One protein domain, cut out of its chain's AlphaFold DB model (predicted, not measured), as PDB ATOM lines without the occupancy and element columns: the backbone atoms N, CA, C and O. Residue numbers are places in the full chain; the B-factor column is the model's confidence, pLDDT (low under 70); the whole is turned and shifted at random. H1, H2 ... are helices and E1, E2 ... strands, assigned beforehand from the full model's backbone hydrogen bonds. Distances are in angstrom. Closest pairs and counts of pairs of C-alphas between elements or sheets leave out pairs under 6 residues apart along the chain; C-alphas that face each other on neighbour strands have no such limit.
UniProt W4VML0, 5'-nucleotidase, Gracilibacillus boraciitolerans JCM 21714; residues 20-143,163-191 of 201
ATOM      1  N   VAL A  20       1.307  39.426  31.575       96.38
ATOM      2  CA  VAL A  20       2.283  39.929  30.612       96.38
ATOM      3  C   VAL A  20       2.865  38.732  29.856       96.38
ATOM      4  O   VAL A  20       3.003  37.629  30.389       96.38
ATOM      5  N   MET A  21       3.151  38.922  28.582       97.31
ATOM      6  CA  MET A  21       3.681  37.924  27.670       97.31
ATOM      7  C   MET A  21       4.683  38.607  26.749       97.31
ATOM      8  O   MET A  21       4.446  39.736  26.329       97.31
ATOM      9  N   SER A  22       5.763  37.925  26.390       98.56
ATOM     10  CA  SER A  22       6.678  38.391  25.352       98.56
ATOM     11  C   SER A  22       6.843  37.370  24.236       98.56
ATOM     12  O   SER A  22       6.597  36.174  24.417       98.56
ATOM     13  N   VAL A  23       7.218  37.871  23.062       98.75
ATOM     14  CA  VAL A  23       7.583  37.093  21.877       98.75
ATOM     15  C   VAL A  23       8.774  37.735  21.183       98.75
ATOM     16  O   VAL A  23       8.947  38.951  21.231       98.75
ATOM     17  N   ASP A  24       9.543  36.929  20.468       98.81
ATOM     18  CA  ASP A  24      10.552  37.407  19.533       98.81
ATOM     19  C   ASP A  24       9.921  37.663  18.162       98.81
ATOM     20  O   ASP A  24       9.240  36.792  17.607       98.81
ATOM     21  N   ILE A  25      10.193  38.838  17.598       98.69
ATOM     22  CA  ILE A  25       9.723  39.292  16.284       98.69
ATOM     23  C   ILE A  25      10.883  39.842  15.452       98.69
ATOM     24  O   ILE A  25      11.934  40.205  15.983       98.69
ATOM     25  N   LYS A  26      10.711  39.945  14.131       98.44
ATOM     26  CA  LYS A  26      11.618  40.734  13.288       98.44
ATOM     27  C   LYS A  26      11.206  42.198  13.274       98.44
ATOM     28  O   LYS A  26      10.020  42.504  13.326       98.44
ATOM     29  N   GLY A  27      12.167  43.108  13.101       97.50
ATOM     30  CA  GLY A  27      11.869  44.543  12.999       97.50
ATOM     31  C   GLY A  27      10.829  44.869  11.917       97.50
ATOM     32  O   GLY A  27       9.941  45.686  12.135       97.50
ATOM     33  N   LYS A  28      10.855  44.155  10.781       96.38
ATOM     34  CA  LYS A  28       9.852  44.300   9.709       96.38
ATOM     35  C   LYS A  28       8.423  43.923  10.129       96.38
ATOM     36  O   LYS A  28       7.471  44.394   9.514       96.38
ATOM     37  N   ASP A  29       8.270  43.065  11.137       98.00
ATOM     38  CA  ASP A  29       6.970  42.550  11.573       98.00
ATOM     39  C   ASP A  29       6.188  43.621  12.350       98.00
ATOM     40  O   ASP A  29       4.956  43.584  12.377       98.00
ATOM     41  N   LEU A  30       6.883  44.624  12.913       98.12
ATOM     42  CA  LEU A  30       6.274  45.746  13.633       98.12
ATOM     43  C   LEU A  30       5.249  46.502  12.783       98.12
ATOM     44  O   LEU A  30       4.222  46.907  13.313       98.12
ATOM     45  N   ILE A  31       5.474  46.647  11.472       95.94
ATOM     46  CA  ILE A  31       4.507  47.308  10.582       95.94
ATOM     47  C   ILE A  31       3.179  46.547  10.591       95.94
ATOM     48  O   ILE A  31       2.124  47.146  10.780       95.94
ATOM     49  N   SER A  32       3.215  45.221  10.424       96.62
ATOM     50  CA  SER A  32       2.001  44.401  10.447       96.62
ATOM     51  C   SER A  32       1.322  44.435  11.813       96.62
ATOM     52  O   SER A  32       0.104  44.555  11.873       96.62
ATOM     53  N   ILE A  33       2.101  44.365  12.895       97.25
ATOM     54  CA  ILE A  33       1.593  44.395  14.272       97.25
ATOM     55  C   ILE A  33       0.900  45.725  14.584       97.25
ATOM     56  O   ILE A  33      -0.205  45.727  15.117       97.25
ATOM     57  N   LEU A  34       1.522  46.852  14.238       96.25
ATOM     58  CA  LEU A  34       0.968  48.176  14.507       96.25
ATOM     59  C   LEU A  34      -0.243  48.481  13.614       96.25
ATOM     60  O   LEU A  34      -1.215  49.051  14.105       96.25
ATOM     61  N   ASN A  35      -0.227  48.059  12.342       95.00
ATOM     62  CA  ASN A  35      -1.359  48.232  11.424       95.00
ATOM     63  C   ASN A  35      -2.621  47.486  11.882       95.00
ATOM     64  O   ASN A  35      -3.713  48.020  11.722       95.00
ATOM     65  N   ASP A  36      -2.494  46.289  12.470       93.06
ATOM     66  CA  ASP A  36      -3.639  45.489  12.962       93.06
ATOM     67  C   ASP A  36      -4.469  46.213  14.033       93.06
ATOM     68  O   ASP A  36      -5.635  45.901  14.267       93.06
ATOM     69  N   ASN A  37      -3.864  47.213  14.664       88.06
ATOM     70  CA  ASN A  37      -4.467  48.018  15.706       88.06
ATOM     71  C   ASN A  37      -4.987  49.389  15.213       88.06
ATOM     72  O   ASN A  37      -5.638  50.124  15.963       88.06
ATOM     73  N   LEU A  38      -4.726  49.759  13.958       90.69
ATOM     74  CA  LEU A  38      -5.236  51.004  13.391       90.69
ATOM     75  C   LEU A  38      -6.701  50.846  12.965       90.69
ATOM     76  O   LEU A  38      -7.114  49.841  12.392       90.69
ATOM     77  N   SER A  39      -7.504  51.870  13.248       87.94
ATOM     78  CA  SER A  39      -8.924  51.915  12.899       87.94
ATOM     79  C   SER A  39      -9.353  53.321  12.486       87.94
ATOM     80  O   SER A  39      -8.571  54.271  12.525       87.94
ATOM     81  N   SER A  40     -10.634  53.497  12.146       84.31
ATOM     82  CA  SER A  40     -11.211  54.816  11.847       84.31
ATOM     83  C   SER A  40     -11.319  55.726  13.075       84.31
ATOM     84  O   SER A  40     -11.791  56.851  12.950       84.31
ATOM     85  N   TYR A  41     -10.912  55.243  14.253       83.00
ATOM     86  CA  TYR A  41     -10.761  56.026  15.478       83.00
ATOM     87  C   TYR A  41      -9.288  56.354  15.792       83.00
ATOM     88  O   TYR A  41      -9.018  57.047  16.777       83.00
ATOM     89  N   GLY A  42      -8.356  55.903  14.946       84.31
ATOM     90  CA  GLY A  42      -6.911  55.981  15.142       84.31
ATOM     91  C   GLY A  42      -6.331  54.690  15.717       84.31
ATOM     92  O   GLY A  42      -6.944  53.623  15.622       84.31
ATOM     93  N   SER A  43      -5.136  54.805  16.296       87.38
ATOM     94  CA  SER A  43      -4.485  53.725  17.041       87.38
ATOM     95  C   SER A  43      -5.193  53.458  18.367       87.38
ATOM     96  O   SER A  43      -5.451  54.397  19.119       87.38
ATOM     97  N   ASP A  44      -5.448  52.185  18.673       85.81
ATOM     98  CA  ASP A  44      -5.891  51.733  20.000       85.81
ATOM     99  C   ASP A  44      -4.720  51.249  20.884       85.81
ATOM    100  O   ASP A  44      -4.925  50.843  22.022       85.81
ATOM    101  N   TYR A  45      -3.467  51.326  20.417       89.88
ATOM    102  CA  TYR A  45      -2.304  50.854  21.171       89.88
ATOM    103  C   TYR A  45      -1.647  52.020  21.884       89.88
ATOM    104  O   TYR A  45      -1.500  53.107  21.333       89.88
ATOM    105  N   SER A  46      -1.193  51.748  23.099       91.81
ATOM    106  CA  SER A  46      -0.077  52.446  23.721       91.81
ATOM    107  C   SER A  46       1.193  51.632  23.500       91.81
ATOM    108  O   SER A  46       1.141  50.400  23.417       91.81
ATOM    109  N   VAL A  47       2.324  52.318  23.365       94.94
ATOM    110  CA  VAL A  47       3.598  51.701  22.974       94.94
ATOM    111  C   VAL A  47       4.720  52.129  23.910       94.94
ATOM    112  O   VAL A  47       4.692  53.233  24.448       94.94
ATOM    113  N   ALA A  48       5.723  51.274  24.083       96.81
ATOM    114  CA  ALA A  48       6.960  51.587  24.794       96.81
ATOM    115  C   ALA A  48       8.176  51.105  24.001       96.81
ATOM    116  O   ALA A  48       8.114  50.084  23.313       96.81
ATOM    117  N   GLY A  49       9.291  51.830  24.115       97.44
ATOM    118  CA  GLY A  49      10.557  51.490  23.456       97.44
ATOM    119  C   GLY A  49      10.636  51.832  21.963       97.44
ATOM    120  O   GLY A  49      11.680  51.612  21.360       97.44
ATOM    121  N   LEU A  50       9.579  52.391  21.372       97.19
ATOM    122  CA  LEU A  50       9.561  52.863  19.988       97.19
ATOM    123  C   LEU A  50       8.694  54.111  19.843       97.19
ATOM    124  O   LEU A  50       7.769  54.326  20.630       97.19
ATOM    125  N   HIS A  51       8.972  54.887  18.802       95.69
ATOM    126  CA  HIS A  51       8.071  55.892  18.257       95.69
ATOM    127  C   HIS A  51       7.616  55.464  16.866       95.69
ATOM    128  O   HIS A  51       8.400  54.893  16.104       95.69
ATOM    129  N   TYR A  52       6.376  55.774  16.501       94.56
ATOM    130  CA  TYR A  52       5.917  55.555  15.134       94.56
ATOM    131  C   TYR A  52       4.978  56.649  14.629       94.56
ATOM    132  O   TYR A  52       4.286  57.339  15.386       94.56
ATOM    133  N   THR A  53       4.953  56.779  13.308       92.88
ATOM    134  CA  THR A  53       4.086  57.694  12.569       92.88
ATOM    135  C   THR A  53       3.217  56.874  11.625       92.88
ATOM    136  O   THR A  53       3.712  55.951  10.974       92.88
ATOM    137  N   TYR A  54       1.924  57.188  11.542       93.06
ATOM    138  CA  TYR A  54       1.000  56.513  10.630       93.06
ATOM    139  C   TYR A  54       0.133  57.498   9.852       93.06
ATOM    140  O   TYR A  54      -0.213  58.571  10.345       93.06
ATOM    141  N   ASN A  55      -0.250  57.094   8.647       91.94
ATOM    142  CA  ASN A  55      -1.269  57.778   7.878       91.94
ATOM    143  C   ASN A  55      -2.652  57.381   8.403       91.94
ATOM    144  O   ASN A  55      -3.005  56.196   8.409       91.94
ATOM    145  N   TYR A  56      -3.419  58.366   8.869       89.62
ATOM    146  CA  TYR A  56      -4.728  58.132   9.479       89.62
ATOM    147  C   TYR A  56      -5.772  57.655   8.465       89.62
ATOM    148  O   TYR A  56      -6.505  56.704   8.744       89.62
ATOM    149  N   ASP A  57      -5.809  58.277   7.288       89.25
ATOM    150  CA  ASP A  57      -6.786  57.977   6.240       89.25
ATOM    151  C   ASP A  57      -6.557  56.591   5.631       89.25
ATOM    152  O   ASP A  57      -7.508  55.875   5.313       89.25
ATOM    153  N   LEU A  58      -5.290  56.193   5.507       92.00
ATOM    154  CA  LEU A  58      -4.882  54.897   4.967       92.00
ATOM    155  C   LEU A  58      -4.789  53.798   6.031       92.00
ATOM    156  O   LEU A  58      -4.641  52.632   5.672       92.00
ATOM    157  N   GLN A  59      -4.869  54.155   7.318       92.06
ATOM    158  CA  GLN A  59      -4.697  53.235   8.449       92.06
ATOM    159  C   GLN A  59      -3.404  52.421   8.336       92.06
ATOM    160  O   GLN A  59      -3.391  51.203   8.522       92.06
ATOM    161  N   GLN A  60      -2.308  53.101   8.002       93.81
ATOM    162  CA  GLN A  60      -1.055  52.432   7.682       93.81
ATOM    163  C   GLN A  60       0.146  53.175   8.265       93.81
ATOM    164  O   GLN A  60       0.302  54.382   8.093       93.81
ATOM    165  N   VAL A  61       1.013  52.433   8.949       94.44
ATOM    166  CA  VAL A  61       2.288  52.920   9.477       94.44
ATOM    167  C   VAL A  61       3.211  53.349   8.340       94.44
ATOM    168  O   VAL A  61       3.379  52.632   7.352       94.44
ATOM    169  N   VAL A  62       3.819  54.520   8.521       92.06
ATOM    170  CA  VAL A  62       4.754  55.158   7.588       92.06
ATOM    171  C   VAL A  62       6.191  55.017   8.085       92.06
ATOM    172  O   VAL A  62       7.071  54.643   7.316       92.06
ATOM    173  N   ASN A  63       6.430  55.260   9.377       93.00
ATOM    174  CA  ASN A  63       7.770  55.245   9.960       93.00
ATOM    175  C   ASN A  63       7.770  54.663  11.378       93.00
ATOM    176  O   ASN A  63       6.810  54.854  12.124       93.00
ATOM    177  N   ILE A  64       8.860  53.985  11.751       95.75
ATOM    178  CA  ILE A  64       9.100  53.436  13.091       95.75
ATOM    179  C   ILE A  64      10.560  53.698  13.471       95.75
ATOM    180  O   ILE A  64      11.477  53.360  12.722       95.75
ATOM    181  N   THR A  65      10.775  54.263  14.656       97.00
ATOM    182  CA  THR A  65      12.102  54.600  15.187       97.00
ATOM    183  C   THR A  65      12.237  54.178  16.647       97.00
ATOM    184  O   THR A  65      11.245  54.008  17.356       97.00
ATOM    185  N   LEU A  66      13.475  54.017  17.101       97.12
ATOM    186  CA  LEU A  66      13.819  54.008  18.517       97.12
ATOM    187  C   LEU A  66      13.590  55.405  19.129       97.12
ATOM    188  O   LEU A  66      13.503  56.389  18.390       97.12
ATOM    189  N   PRO A  67      13.533  55.539  20.469       94.25
ATOM    190  CA  PRO A  67      13.278  56.827  21.120       94.25
ATOM    191  C   PRO A  67      14.314  57.916  20.801       94.25
ATOM    192  O   PRO A  67      14.010  59.101  20.896       94.25
ATOM    193  N   ASP A  68      15.530  57.525  20.411       93.44
ATOM    194  CA  ASP A  68      16.595  58.436  19.975       93.44
ATOM    195  C   ASP A  68      16.490  58.856  18.493       93.44
ATOM    196  O   ASP A  68      17.322  59.624  18.009       93.44
ATOM    197  N   GLY A  69      15.470  58.373  17.777       93.31
ATOM    198  CA  GLY A  69      15.230  58.626  16.358       93.31
ATOM    199  C   GLY A  69      15.890  57.622  15.409       93.31
ATOM    200  O   GLY A  69      15.690  57.715  14.198       93.31
ATOM    201  N   THR A  70      16.650  56.645  15.914       94.44
ATOM    202  CA  THR A  70      17.295  55.627  15.074       94.44
ATOM    203  C   THR A  70      16.244  54.740  14.389       94.44
ATOM    204  O   THR A  70      15.366  54.210  15.073       94.44
ATOM    205  N   PRO A  71      16.306  54.518  13.062       94.88
ATOM    206  CA  PRO A  71      15.391  53.607  12.376       94.88
ATOM    207  C   PRO A  71      15.509  52.159  12.866       94.88
ATOM    208  O   PRO A  71      16.603  51.680  13.170       94.88
ATOM    209  N   ILE A  72      14.390  51.432  12.879       93.81
ATOM    210  CA  ILE A  72      14.386  49.998  13.198       93.81
ATOM    211  C   ILE A  72      15.063  49.192  12.080       93.81
ATOM    212  O   ILE A  72      14.727  49.350  10.906       93.81
ATOM    213  N   ASP A  73      15.964  48.265  12.432       95.00
ATOM    214  CA  ASP A  73      16.518  47.314  11.462       95.00
ATOM    215  C   ASP A  73      15.468  46.232  11.141       95.00
ATOM    216  O   ASP A  73      15.117  45.424  12.008       95.00
ATOM    217  N   PRO A  74      14.985  46.128   9.888       94.06
ATOM    218  CA  PRO A  74      13.943  45.172   9.531       94.06
ATOM    219  C   PRO A  74      14.356  43.697   9.682       94.06
ATOM    220  O   PRO A  74      13.488  42.819   9.702       94.06
ATOM    221  N   LYS A  75      15.660  43.391   9.743       95.88
ATOM    222  CA  LYS A  75      16.205  42.022   9.811       95.88
ATOM    223  C   LYS A  75      16.603  41.597  11.224       95.88
ATOM    224  O   LYS A  75      16.684  40.385  11.482       95.88
ATOM    225  N   ALA A  76      16.855  42.560  12.107       98.00
ATOM    226  CA  ALA A  76      17.146  42.297  13.507       98.00
ATOM    227  C   ALA A  76      15.954  41.607  14.188       98.00
ATOM    228  O   ALA A  76      14.802  41.742  13.761       98.00
ATOM    229  N   THR A  77      16.259  40.790  15.195       98.56
ATOM    230  CA  THR A  77      15.254  40.213  16.093       98.56
ATOM    231  C   THR A  77      15.123  41.132  17.298       98.56
ATOM    232  O   THR A  77      16.147  41.555  17.826       98.56
ATOM    233  N   TYR A  78      13.889  41.380  17.716       98.69
ATOM    234  CA  TYR A  78      13.549  42.155  18.900       98.69
ATOM    235  C   TYR A  78      12.555  41.379  19.758       98.69
ATOM    236  O   TYR A  78      11.752  40.607  19.223       98.69
ATOM    237  N   THR A  79      12.563  41.623  21.060       98.81
ATOM    238  CA  THR A  79      11.561  41.092  21.982       98.81
ATOM    239  C   THR A  79      10.438  42.112  22.167       98.81
ATOM    240  O   THR A  79      10.664  43.266  22.531       98.81
ATOM    241  N   LEU A  80       9.200  41.679  21.925       98.75
ATOM    242  CA  LEU A  80       7.983  42.469  22.083       98.75
ATOM    243  C   LEU A  80       7.155  41.930  23.251       98.75
ATOM    244  O   LEU A  80       6.714  40.782  23.207       98.75
ATOM    245  N   ALA A  81       6.895  42.770  24.251       98.62
ATOM    246  CA  ALA A  81       5.963  42.487  25.337       98.62
ATOM    247  C   ALA A  81       4.535  42.975  25.023       98.62
ATOM    248  O   ALA A  81       4.326  43.964  24.321       98.62
ATOM    249  N   THR A  82       3.538  42.274  25.554       97.38
ATOM    250  CA  THR A  82       2.107  42.604  25.485       97.38
ATOM    251  C   THR A  82       1.356  41.861  26.595       97.38
ATOM    252  O   THR A  82       1.915  40.991  27.257       97.38
ATOM    253  N   ASN A  83       0.064  42.128  26.796       94.31
ATOM    254  CA  ASN A  83      -0.786  41.201  27.544       94.31
ATOM    255  C   ASN A  83      -1.094  39.933  26.722       94.31
ATOM    256  O   ASN A  83      -1.148  39.959  25.486       94.31
ATOM    257  N   ASN A  84      -1.339  38.819  27.411       94.88
ATOM    258  CA  ASN A  84      -1.643  37.529  26.792       94.88
ATOM    259  C   ASN A  84      -2.980  37.507  26.033       94.88
ATOM    260  O   ASN A  84      -3.127  36.700  25.115       94.88
ATOM    261  N   TYR A  85      -3.931  38.392  26.352       92.75
ATOM    262  CA  TYR A  85      -5.174  38.531  25.590       92.75
ATOM    263  C   TYR A  85      -4.899  38.955  24.137       92.75
ATOM    264  O   TYR A  85      -5.352  38.288  23.209       92.75
ATOM    265  N   ILE A  86      -4.102  40.005  23.927       92.12
ATOM    266  CA  ILE A  86      -3.646  40.432  22.596       92.12
ATOM    267  C   ILE A  86      -2.698  39.390  22.008       92.12
ATOM    268  O   ILE A  86      -2.863  38.977  20.864       92.12
ATOM    269  N   GLY A  87      -1.717  38.954  22.797       94.31
ATOM    270  CA  GLY A  87      -0.630  38.114  22.312       94.31
ATOM    271  C   GLY A  87      -1.074  36.755  21.765       94.31
ATOM    272  O   GLY A  87      -0.423  36.206  20.879       94.31
ATOM    273  N   THR A  88      -2.192  36.215  22.262       94.50
ATOM    274  CA  THR A  88      -2.716  34.898  21.856       94.50
ATOM    275  C   THR A  88      -3.949  34.965  20.949       94.50
ATOM    276  O   THR A  88      -4.380  33.930  20.416       94.50
ATOM    277  N   LYS A  89      -4.508  36.165  20.735       93.38
ATOM    278  CA  LYS A  89      -5.578  36.416  19.762       93.38
ATOM    279  C   LYS A  89      -5.057  36.167  18.345       93.38
ATOM    280  O   LYS A  89      -3.883  36.377  18.052       93.38
ATOM    281  N   ASP A  90      -5.935  35.715  17.452       94.12
ATOM    282  CA  ASP A  90      -5.602  35.626  16.030       94.12
ATOM    283  C   ASP A  90      -5.216  37.012  15.491       94.12
ATOM    284  O   ASP A  90      -5.993  37.961  15.588       94.12
ATOM    285  N   GLY A  91      -3.999  37.118  14.956       95.19
ATOM    286  CA  GLY A  91      -3.415  38.379  14.511       95.19
ATOM    287  C   GLY A  91      -1.897  38.276  14.316       95.19
ATOM    288  O   GLY A  91      -1.315  37.208  14.538       95.19
ATOM    289  N   PRO A  92      -1.233  39.365  13.891       97.00
ATOM    290  CA  PRO A  92       0.189  39.347  13.550       97.00
ATOM    291  C   PRO A  92       1.100  38.903  14.695       97.00
ATOM    292  O   PRO A  92       2.014  38.128  14.446       97.00
ATOM    293  N   ILE A  93       0.829  39.309  15.942       97.50
ATOM    294  CA  ILE A  93       1.663  38.928  17.098       97.50
ATOM    295  C   ILE A  93       1.693  37.405  17.271       97.50
ATOM    296  O   ILE A  93       2.769  36.821  17.351       97.50
ATOM    297  N   LYS A  94       0.532  36.743  17.243       97.44
ATOM    298  CA  LYS A  94       0.438  35.278  17.334       97.44
ATOM    299  C   LYS A  94       1.063  34.567  16.132       97.44
ATOM    300  O   LYS A  94       1.638  33.495  16.281       97.44
ATOM    301  N   ASN A  95       0.903  35.135  14.937       97.81
ATOM    302  CA  ASN A  95       1.307  34.489  13.688       97.81
ATOM    303  C   ASN A  95       2.805  34.641  13.383       97.81
ATOM    304  O   ASN A  95       3.384  33.768  12.741       97.81
ATOM    305  N   LEU A  96       3.407  35.762  13.787       97.69
ATOM    306  CA  LEU A  96       4.798  36.128  13.495       97.69
ATOM    307  C   LEU A  96       5.712  35.942  14.710       97.69
ATOM    308  O   LEU A  96       6.902  35.683  14.543       97.69
ATOM    309  N   GLY A  97       5.158  36.066  15.919       97.75
ATOM    310  CA  GLY A  97       5.887  35.922  17.170       97.75
ATOM    311  C   GLY A  97       6.417  34.508  17.380       97.75
ATOM    312  O   GLY A  97       5.762  33.507  17.086       97.75
ATOM    313  N   THR A  98       7.621  34.426  17.929       98.44
ATOM    314  CA  THR A  98       8.286  33.172  18.298       98.44
ATOM    315  C   THR A  98       8.780  33.236  19.741       98.44
ATOM    316  O   THR A  98       8.651  34.272  20.384       98.44
ATOM    317  N   ASN A  99       9.303  32.127  20.279       97.88
ATOM    318  CA  ASN A  99       9.895  32.074  21.624       97.88
ATOM    319  C   ASN A  99       9.008  32.689  22.721       97.88
ATOM    320  O   ASN A  99       9.480  33.456  23.551       97.88
ATOM    321  N   GLN A 100       7.713  32.362  22.709       97.88
ATOM    322  CA  GLN A 100       6.759  32.940  23.650       97.88
ATOM    323  C   GLN A 100       7.169  32.672  25.106       97.88
ATOM    324  O   GLN A 100       7.355  31.518  25.502       97.88
ATOM    325  N   VAL A 101       7.213  33.733  25.911       98.38
ATOM    326  CA  VAL A 101       7.441  33.670  27.358       98.38
ATOM    327  C   VAL A 101       6.259  34.302  28.083       98.38
ATOM    328  O   VAL A 101       5.802  35.389  27.735       98.38
ATOM    329  N   MET A 102       5.743  33.607  29.095       97.94
ATOM    330  CA  MET A 102       4.699  34.124  29.980       97.94
ATOM    331  C   MET A 102       5.340  34.753  31.216       97.94
ATOM    332  O   MET A 102       6.155  34.111  31.877       97.94
ATOM    333  N   GLY A 103       4.948  35.986  31.517       96.69
ATOM    334  CA  GLY A 103       5.368  36.753  32.683       96.69
ATOM    335  C   GLY A 103       4.315  36.792  33.798       96.69
ATOM    336  O   GLY A 103       3.351  36.010  33.793       96.69
ATOM    337  N   PRO A 104       4.490  37.699  34.776       94.94
ATOM    338  CA  PRO A 104       3.562  37.864  35.891       94.94
ATOM    339  C   PRO A 104       2.227  38.470  35.439       94.94
ATOM    340  O   PRO A 104       1.988  38.711  34.253       94.94
ATOM    341  N   VAL A 105       1.325  38.684  36.395       92.56
ATOM    342  CA  VAL A 105       0.073  39.407  36.156       92.56
ATOM    343  C   VAL A 105       0.388  40.877  35.857       92.56
ATOM    344  O   VAL A 105       1.275  41.468  36.470       92.56
ATOM    345  N   ASP A 106      -0.335  41.468  34.911       88.19
ATOM    346  CA  ASP A 106      -0.153  42.845  34.443       88.19
ATOM    347  C   ASP A 106      -0.254  43.892  35.567       88.19
ATOM    348  O   ASP A 106       0.529  44.841  35.596       88.19
ATOM    349  N   VAL A 107      -1.158  43.693  36.531       86.88
ATOM    350  CA  VAL A 107      -1.269  44.521  37.746       86.88
ATOM    351  C   VAL A 107       0.021  44.498  38.566       86.88
ATOM    352  O   VAL A 107       0.473  45.553  39.012       86.88
ATOM    353  N   ASP A 108       0.613  43.320  38.767       88.50
ATOM    354  CA  ASP A 108       1.834  43.177  39.566       88.50
ATOM    355  C   ASP A 108       3.019  43.831  38.846       88.50
ATOM    356  O   ASP A 108       3.745  44.610  39.461       88.50
ATOM    357  N   ALA A 109       3.131  43.634  37.527       90.50
ATOM    358  CA  ALA A 109       4.129  44.304  36.692       90.50
ATOM    359  C   ALA A 109       4.028  45.839  36.791       90.50
ATOM    360  O   ALA A 109       5.031  46.534  36.954       90.50
ATOM    361  N   ALA A 110       2.809  46.388  36.744       86.69
ATOM    362  CA  ALA A 110       2.582  47.824  36.900       86.69
ATOM    363  C   ALA A 110       2.984  48.328  38.294       86.69
ATOM    364  O   ALA A 110       3.631  49.370  38.418       86.69
ATOM    365  N   VAL A 111       2.631  47.592  39.353       85.75
ATOM    366  CA  VAL A 111       3.012  47.933  40.730       85.75
ATOM    367  C   VAL A 111       4.529  47.912  40.904       85.75
ATOM    368  O   VAL A 111       5.083  48.825  41.522       85.75
ATOM    369  N   ASP A 112       5.203  46.895  40.377       88.88
ATOM    370  CA  ASP A 112       6.646  46.746  40.529       88.88
ATOM    371  C   ASP A 112       7.416  47.789  39.715       88.88
ATOM    372  O   ASP A 112       8.369  48.371  40.238       88.88
ATOM    373  N   TYR A 113       6.927  48.162  38.530       90.25
ATOM    374  CA  TYR A 113       7.468  49.300  37.788       90.25
ATOM    375  C   TYR A 113       7.288  50.630  38.536       90.25
ATOM    376  O   TYR A 113       8.238  51.395  38.678       90.25
ATOM    377  N   ILE A 114       6.105  50.903  39.100       85.00
ATOM    378  CA  ILE A 114       5.869  52.136  39.875       85.00
ATOM    379  C   ILE A 114       6.789  52.212  41.103       85.00
ATOM    380  O   ILE A 114       7.296  53.288  41.425       85.00
ATOM    381  N   LYS A 115       7.034  51.084  41.786       85.88
ATOM    382  CA  LYS A 115       8.013  51.022  42.884       85.88
ATOM    383  C   LYS A 115       9.433  51.275  42.385       85.88
ATOM    384  O   LYS A 115      10.177  51.988  43.049       85.88
ATOM    385  N   PHE A 116       9.802  50.702  41.239       88.38
ATOM    386  CA  PHE A 116      11.111  50.903  40.620       88.38
ATOM    387  C   PHE A 116      11.378  52.377  40.286       88.38
ATOM    388  O   PHE A 116      12.496  52.848  40.476       88.38
ATOM    389  N   LEU A 117      10.353  53.124  39.862       85.25
ATOM    390  CA  LEU A 117      10.465  54.561  39.590       85.25
ATOM    391  C   LEU A 117      10.780  55.407  40.840       85.25
ATOM    392  O   LEU A 117      11.085  56.591  40.691       85.25
ATOM    393  N   ASP A 118      10.691  54.827  42.044       85.12
ATOM    394  CA  ASP A 118      11.041  55.448  43.331       85.12
ATOM    395  C   ASP A 118      10.456  56.865  43.486       85.12
ATOM    396  O   ASP A 118      11.123  57.855  43.799       85.12
ATOM    397  N   THR A 119       9.167  56.977  43.159       78.88
ATOM    398  CA  THR A 119       8.470  58.265  43.139       78.88
ATOM    399  C   THR A 119       8.244  58.779  44.559       78.88
ATOM    400  O   THR A 119       7.961  58.023  45.489       78.88
ATOM    401  N   SER A 120       8.333  60.093  44.732       77.19
ATOM    402  CA  SER A 120       8.150  60.762  46.022       77.19
ATOM    403  C   SER A 120       7.398  62.079  45.847       77.19
ATOM    404  O   SER A 120       7.069  62.486  44.733       77.19
ATOM    405  N   GLU A 121       7.121  62.795  46.938       75.69
ATOM    406  CA  GLU A 121       6.555  64.141  46.812       75.69
ATOM    407  C   GLU A 121       7.492  65.097  46.060       75.69
ATOM    408  O   GLU A 121       7.015  65.980  45.344       75.69
ATOM    409  N   GLU A 122       8.807  64.928  46.204       78.62
ATOM    410  CA  GLU A 122       9.827  65.750  45.542       78.62
ATOM    411  C   GLU A 122      10.112  65.276  44.108       78.62
ATOM    412  O   GLU A 122      10.461  66.097  43.262       78.62
ATOM    413  N   ASN A 123       9.869  63.994  43.817       78.06
ATOM    414  CA  ASN A 123       9.983  63.372  42.496       78.06
ATOM    415  C   ASN A 123       8.661  62.683  42.094       78.06
ATOM    416  O   ASN A 123       8.566  61.451  42.138       78.06
ATOM    417  N   PRO A 124       7.596  63.447  41.790       79.50
ATOM    418  CA  PRO A 124       6.300  62.858  41.488       79.50
ATOM    419  C   PRO A 124       6.306  62.193  40.109       79.50
ATOM    420  O   PRO A 124       6.901  62.712  39.166       79.50
ATOM    421  N   LEU A 125       5.552  61.102  39.970       78.38
ATOM    422  CA  LEU A 125       5.269  60.518  38.662       78.38
ATOM    423  C   LEU A 125       4.518  61.528  37.786       78.38
ATOM    424  O   LEU A 125       3.445  62.010  38.164       78.38
ATOM    425  N   VAL A 126       5.061  61.830  36.608       79.00
ATOM    426  CA  VAL A 126       4.407  62.678  35.606       79.00
ATOM    427  C   VAL A 126       3.942  61.793  34.465       79.00
ATOM    428  O   VAL A 126       4.742  61.297  33.683       79.00
ATOM    429  N   ILE A 127       2.628  61.608  34.389       76.50
ATOM    430  CA  ILE A 127       1.977  60.830  33.342       76.50
ATOM    431  C   ILE A 127       1.407  61.806  32.312       76.50
ATOM    432  O   ILE A 127       0.580  62.655  32.654       76.50
ATOM    433  N   GLY A 128       1.828  61.695  31.056       74.31
ATOM    434  CA  GLY A 128       1.401  62.591  29.986       74.31
ATOM    435  C   GLY A 128       1.623  61.996  28.602       74.31
ATOM    436  O   GLY A 128       2.141  60.895  28.474       74.31
ATOM    437  N   SER A 129       1.192  62.717  27.569       82.44
ATOM    438  CA  SER A 129       1.556  62.361  26.197       82.44
ATOM    439  C   SER A 129       3.050  62.606  26.001       82.44
ATOM    440  O   SER A 129       3.547  63.670  26.375       82.44
ATOM    441  N   GLU A 130       3.742  61.635  25.414       85.25
ATOM    442  CA  GLU A 130       5.188  61.690  25.169       85.25
ATOM    443  C   GLU A 130       5.517  61.776  23.675       85.25
ATOM    444  O   GLU A 130       6.680  61.857  23.296       85.25
ATOM    445  N   GLY A 131       4.496  61.790  22.811       88.75
ATOM    446  CA  GLY A 131       4.685  61.854  21.363       88.75
ATOM    447  C   GLY A 131       5.147  60.531  20.755       88.75
ATOM    448  O   GLY A 131       5.681  60.531  19.648       88.75
ATOM    449  N   ARG A 132       4.913  59.400  21.439       92.12
ATOM    450  CA  ARG A 132       5.303  58.070  20.941       92.12
ATOM    451  C   ARG A 132       4.555  57.672  19.666       92.12
ATOM    452  O   ARG A 132       5.025  56.835  18.898       92.12
ATOM    453  N   ILE A 133       3.390  58.277  19.434       91.94
ATOM    454  CA  ILE A 133       2.508  58.002  18.302       91.94
ATOM    455  C   ILE A 133       2.129  59.322  17.631       91.94
ATOM    456  O   ILE A 133       1.623  60.243  18.276       91.94
ATOM    457  N   THR A 134       2.349  59.413  16.320       91.19
ATOM    458  CA  THR A 134       2.040  60.612  15.525       91.19
ATOM    459  C   THR A 134       1.262  60.270  14.257       91.19
ATOM    460  O   THR A 134       1.337  59.152  13.746       91.19
ATOM    461  N   GLN A 135       0.478  61.230  13.764       89.62
ATOM    462  CA  GLN A 135      -0.235  61.125  12.491       89.62
ATOM    463  C   GLN A 135       0.459  61.965  11.422       89.62
ATOM    464  O   GLN A 135       1.040  63.003  11.735       89.62
ATOM    465  N   THR A 136       0.357  61.520  10.174       87.12
ATOM    466  CA  THR A 136       0.835  62.232   8.983       87.12
ATOM    467  C   THR A 136      -0.153  62.058   7.828       87.12
ATOM    468  O   THR A 136      -0.957  61.123   7.837       87.12
ATOM    469  N   ASP A 137      -0.054  62.926   6.824       87.69
ATOM    470  CA  ASP A 137      -0.741  62.777   5.536       87.69
ATOM    471  C   ASP A 137       0.141  62.041   4.499       87.69
ATOM    472  O   ASP A 137      -0.320  61.741   3.397       87.69
ATOM    473  N   GLU A 138       1.398  61.715   4.841       85.81
ATOM    474  CA  GLU A 138       2.335  60.973   3.981       85.81
ATOM    475  C   GLU A 138       1.779  59.610   3.567       85.81
ATOM    476  O   GLU A 138       1.217  58.873   4.380       85.81
ATOM    477  N   ILE A 139       1.973  59.236   2.304       84.19
ATOM    478  CA  ILE A 139       1.517  57.947   1.786       84.19
ATOM    479  C   ILE A 139       2.622  56.901   2.025       84.19
ATOM    480  O   ILE A 139       3.751  57.067   1.573       84.19
ATOM    481  N   PRO A 140       2.340  55.779   2.703       76.19
ATOM    482  CA  PRO A 140       3.334  54.735   2.926       76.19
ATOM    483  C   PRO A 140       3.913  54.203   1.611       76.19
ATOM    484  O   PRO A 140       3.184  53.722   0.742       76.19
ATOM    485  N   GLY A 141       5.236  54.259   1.475       68.31
ATOM    486  CA  GLY A 141       5.924  53.822   0.261       68.31
ATOM    487  C   GLY A 141       5.811  54.790  -0.919       68.31
ATOM    488  O   GLY A 141       6.320  54.457  -1.988       68.31
ATOM    489  N   SER A 142       5.203  55.975  -0.755       60.62
ATOM    490  CA  SER A 142       5.543  57.088  -1.638       60.62
ATOM    491  C   SER A 142       6.949  57.524  -1.265       60.62
ATOM    492  O   SER A 142       7.175  58.050  -0.176       60.62
ATOM    493  N   GLU A 143       7.909  57.247  -2.137       51.78
ATOM    494  CA  GLU A 143       9.182  57.951  -2.107       51.78
ATOM    495  C   GLU A 143       8.836  59.439  -2.214       51.78
ATOM    496  O   GLU A 143       8.353  59.881  -3.251       51.78
ATOM    497  N   THR A 163      -0.931  66.286  13.556       43.06
ATOM    498  CA  THR A 163      -2.008  66.281  14.540       43.06
ATOM    499  C   THR A 163      -1.712  65.186  15.552       43.06
ATOM    500  O   THR A 163      -1.500  64.034  15.183       43.06
ATOM    501  N   ASN A 164      -1.645  65.551  16.836       51.56
ATOM    502  CA  ASN A 164      -1.324  64.643  17.939       51.56
ATOM    503  C   ASN A 164      -2.150  63.349  17.864       51.56
ATOM    504  O   ASN A 164      -3.323  63.312  18.249       51.56
ATOM    505  N   GLY A 165      -1.497  62.285  17.391       52.72
ATOM    506  CA  GLY A 165      -1.996  60.922  17.278       52.72
ATOM    507  C   GLY A 165      -2.077  60.254  18.642       52.72
ATOM    508  O   GLY A 165      -1.370  59.294  18.884       52.72
ATOM    509  N   LYS A 166      -2.921  60.812  19.518       64.12
ATOM    510  CA  LYS A 166      -3.479  60.270  20.772       64.12
ATOM    511  C   LYS A 166      -2.633  59.225  21.505       64.12
ATOM    512  O   LYS A 166      -3.112  58.148  21.841       64.12
ATOM    513  N   ASP A 167      -1.404  59.595  21.827       69.06
ATOM    514  CA  ASP A 167      -0.652  58.918  22.869       69.06
ATOM    515  C   ASP A 167      -1.242  59.278  24.255       69.06
ATOM    516  O   ASP A 167      -1.451  60.458  24.566       69.06
ATOM    517  N   HIS A 168      -1.547  58.266  25.071       76.44
ATOM    518  CA  HIS A 168      -2.189  58.401  26.375       76.44
ATOM    519  C   HIS A 168      -1.209  58.028  27.484       76.44
ATOM    520  O   HIS A 168      -0.858  56.863  27.631       76.44
ATOM    521  N   GLY A 169      -0.864  58.983  28.352       79.94
ATOM    522  CA  GLY A 169       0.158  58.745  29.375       79.94
ATOM    523  C   GLY A 169      -0.111  57.539  30.284       79.94
ATOM    524  O   GLY A 169       0.821  56.831  30.651       79.94
ATOM    525  N   LEU A 170      -1.371  57.258  30.642       80.81
ATOM    526  CA  LEU A 170      -1.670  56.073  31.456       80.81
ATOM    527  C   LEU A 170      -1.368  54.775  30.697       80.81
ATOM    528  O   LEU A 170      -0.830  53.836  31.273       80.81
ATOM    529  N   GLY A 171      -1.689  54.735  29.406       85.50
ATOM    530  CA  GLY A 171      -1.350  53.607  28.552       85.50
ATOM    531  C   GLY A 171       0.160  53.469  28.351       85.50
ATOM    532  O   GLY A 171       0.665  52.350  28.385       85.50
ATOM    533  N   ASN A 172       0.893  54.582  28.250       89.50
ATOM    534  CA  ASN A 172       2.360  54.576  28.227       89.50
ATOM    535  C   ASN A 172       2.960  53.971  29.482       89.50
ATOM    536  O   ASN A 172       3.833  53.119  29.374       89.50
ATOM    537  N   LEU A 173       2.455  54.350  30.657       88.88
ATOM    538  CA  LEU A 173       2.931  53.795  31.920       88.88
ATOM    539  C   LEU A 173       2.771  52.267  31.963       88.88
ATOM    540  O   LEU A 173       3.668  51.567  32.426       88.88
ATOM    541  N   ILE A 174       1.642  51.750  31.469       90.38
ATOM    542  CA  ILE A 174       1.376  50.305  31.412       90.38
ATOM    543  C   ILE A 174       2.283  49.629  30.374       90.38
ATOM    544  O   ILE A 174       2.824  48.553  30.624       90.38
ATOM    545  N   ALA A 175       2.475  50.243  29.206       93.94
ATOM    546  CA  ALA A 175       3.395  49.722  28.200       93.94
ATOM    547  C   ALA A 175       4.833  49.673  28.748       93.94
ATOM    548  O   ALA A 175       5.524  48.667  28.587       93.94
ATOM    549  N   ASP A 176       5.262  50.714  29.463       94.94
ATOM    550  CA  ASP A 176       6.577  50.781  30.097       94.94
ATOM    551  C   ASP A 176       6.743  49.708  31.168       94.94
ATOM    552  O   ASP A 176       7.794  49.070  31.222       94.94
ATOM    553  N   SER A 177       5.710  49.453  31.976       94.69
ATOM    554  CA  SER A 177       5.776  48.402  32.989       94.69
ATOM    555  C   SER A 177       5.912  47.017  32.369       94.69
ATOM    556  O   SER A 177       6.692  46.208  32.853       94.69
ATOM    557  N   MET A 178       5.202  46.741  31.269       96.81
ATOM    558  CA  MET A 178       5.349  45.474  30.542       96.81
ATOM    559  C   MET A 178       6.737  45.328  29.928       96.81
ATOM    560  O   MET A 178       7.326  44.252  30.000       96.81
ATOM    561  N   LYS A 179       7.264  46.414  29.353       98.12
ATOM    562  CA  LYS A 179       8.614  46.443  28.795       98.12
ATOM    563  C   LYS A 179       9.675  46.186  29.867       98.12
ATOM    564  O   LYS A 179      10.589  45.399  29.647       98.12
ATOM    565  N   TYR A 180       9.550  46.860  31.010       97.69
ATOM    566  CA  TYR A 180      10.442  46.713  32.158       97.69
ATOM    567  C   TYR A 180      10.411  45.286  32.709       97.69
ATOM    568  O   TYR A 180      11.457  44.663  32.854       97.69
ATOM    569  N   GLU A 181       9.216  44.755  32.965       97.06
ATOM    570  CA  GLU A 181       9.045  43.453  33.615       97.06
ATOM    571  C   GLU A 181       9.544  42.291  32.748       97.06
ATOM    572  O   GLU A 181      10.092  41.314  33.254       97.06
ATOM    573  N   MET A 182       9.370  42.398  31.429       98.00
ATOM    574  CA  MET A 182       9.790  41.358  30.490       98.00
ATOM    575  C   MET A 182      11.215  41.540  29.963       98.00
ATOM    576  O   MET A 182      11.628  40.731  29.133       98.00
ATOM    577  N   ASP A 183      11.935  42.585  30.394       98.06
ATOM    578  CA  ASP A 183      13.234  42.994  29.834       98.06
ATOM    579  C   ASP A 183      13.210  43.038  28.293       98.06
ATOM    580  O   ASP A 183      14.074  42.497  27.605       98.06
ATOM    581  N   SER A 184      12.141  43.614  27.733       98.50
ATOM    582  CA  SER A 184      11.893  43.600  26.291       98.50
ATOM    583  C   SER A 184      12.357  44.886  25.602       98.50
ATOM    584  O   SER A 184      12.455  45.962  26.207       98.50
ATOM    585  N   ASP A 185      12.602  44.794  24.292       98.75
ATOM    586  CA  ASP A 185      12.929  45.960  23.464       98.75
ATOM    587  C   ASP A 185      11.722  46.887  23.336       98.75
ATOM    588  O   ASP A 185      11.835  48.105  23.489       98.75
ATOM    589  N   PHE A 186      10.551  46.297  23.096       98.69
ATOM    590  CA  PHE A 186       9.308  47.019  22.862       98.69
ATOM    591  C   PHE A 186       8.182  46.463  23.721       98.69
ATOM    592  O   PHE A 186       8.209  45.297  24.125       98.69
ATOM    593  N   ALA A 187       7.153  47.274  23.933       98.06
ATOM    594  CA  ALA A 187       5.859  46.782  24.377       98.06
ATOM    595  C   ALA A 187       4.726  47.437  23.594       98.06
ATOM    596  O   ALA A 187       4.807  48.615  23.237       98.06
ATOM    597  N   VAL A 188       3.664  46.672  23.361       95.75
ATOM    598  CA  VAL A 188       2.378  47.177  22.881       95.75
ATOM    599  C   VAL A 188       1.277  46.675  23.794       95.75
ATOM    600  O   VAL A 188       1.280  45.529  24.237       95.75
ATOM    601  N   ILE A 189       0.311  47.532  24.067       91.25
ATOM    602  CA  ILE A 189      -0.900  47.153  24.777       91.25
ATOM    603  C   ILE A 189      -2.043  47.981  24.235       91.25
ATOM    604  O   ILE A 189      -1.877  49.162  23.942       91.25
ATOM    605  N   ASN A 190      -3.216  47.374  24.099       83.31
ATOM    606  CA  ASN A 190      -4.411  48.156  23.862       83.31
ATOM    607  C   ASN A 190      -4.622  49.130  25.022       83.31
ATOM    608  O   ASN A 190      -4.416  48.785  26.182       83.31
ATOM    609  N   GLY A 191      -5.131  50.321  24.725       64.06
ATOM    610  CA  GLY A 191      -5.643  51.245  25.736       64.06
ATOM    611  C   GLY A 191      -6.781  50.638  26.573       64.06
ATOM    612  O   GLY A 191      -7.244  51.267  27.524       64.06
TER     613      GLY A 191
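Overview. This is residues 20 to 143 and 163 to 191 of the 201 residues of the protein "5'-nucleotidase" of Gracilibacillus boraciitolerans JCM 21714 (UniProt W4VML0). A strongly twisted five-stranded sheet has H5 packed on one face, with H4 crossing H5 about at right angles, and the short helices H2 and H3 on the opposite face. H1 sits between this sheet and a small sheet of E4, E3 and E7, while residues 118 to 124 of the long link from H4 to E7 stick out. The printed part has 153 residues, with five named helices and eight named strands in the order E1 H1 E2 E3 E4 E5 H2 H3 E6 H4 E7 H5 E8. Both sheets, E2 E8 E5 E1 E6 and E4 E3 E7, are mixed, and the class is mixed, helices and strands. The whole is compact, with a radius of gyration of the C-alphas of 15.2 A and spans of 48 by 35 by 28 A.

Arrangement. E1, residues 20 to 26, is antiparallel to E5, residues 77 to 83, with N 21 and O 82 at 2.8 A, within hydrogen-bond range, and to edge strand E6, residues 98 to 105, with N 22 and O 101 at 2.9 A. E8, residues 186 to 190, is parallel to E5, with N 81 and O 186 at 2.9 A, and antiparallel to edge strand E2, residues 45 to 48, with N 46 and O 189 at 2.8 A. H1, residues 29 to 35, is on both sheets; its closest C-alphas to E4, residues 60 to 65, are those of Asn 35 and Gln 60, 5.6 A apart. E3, residues 51 to 55, forms a hairpin with E4, with N 53 and O 63 at 2.9 A, and is parallel to E7, residues 133 to 136, with N 134 and O 52 at 3.0 A. H2, residues 84 to 88, and H3, residues 92 to 96, lie on the same face and touch only at the corner, closest at C-alphas 88 and 94, 5.5 A. H3 touches H1, closest at C-alphas 33 and 92, 5.3 A. H5, residues 169 to 181, on the opposite face, touches H4, residues 106 to 116, about perpendicular at 88 degrees, closest at C-alphas 110 and 177, 5.1 A. H4 only grazes the larger sheet with residues 106 to 109. E1, H1, E2 and E5, H2, H3, E6 are split strand-helix-strand units, with other strands between their two parallel strands, and right-handed crossovers. In all five helices every O i to N i+4 pair is within hydrogen-bond range.

Along the chain. E1 begins at C-alpha 20 (2.283, 39.929, 30.612) and spans 19.7 A, as does E5. E6 spans 20.6 A, H4 15.2 A, and H5 18.2 A from C-alpha 169 (0.158, 58.745, 29.375). E8 ends at C-alpha 190 (-4.411, 48.156, 23.862).

Size, cuts and confidence. The C-alphas farthest apart, those of Glu 121 and Glu 143, are 49.4 A apart. Residues 144 to 162 are not printed; C-alphas 143 and 163 stand 21.7 A apart across the cut. The links E4 to E5 and H4 to E7 are long. The pLDDT is under 70 at residues 141 to 143, 163 to 167 and 191.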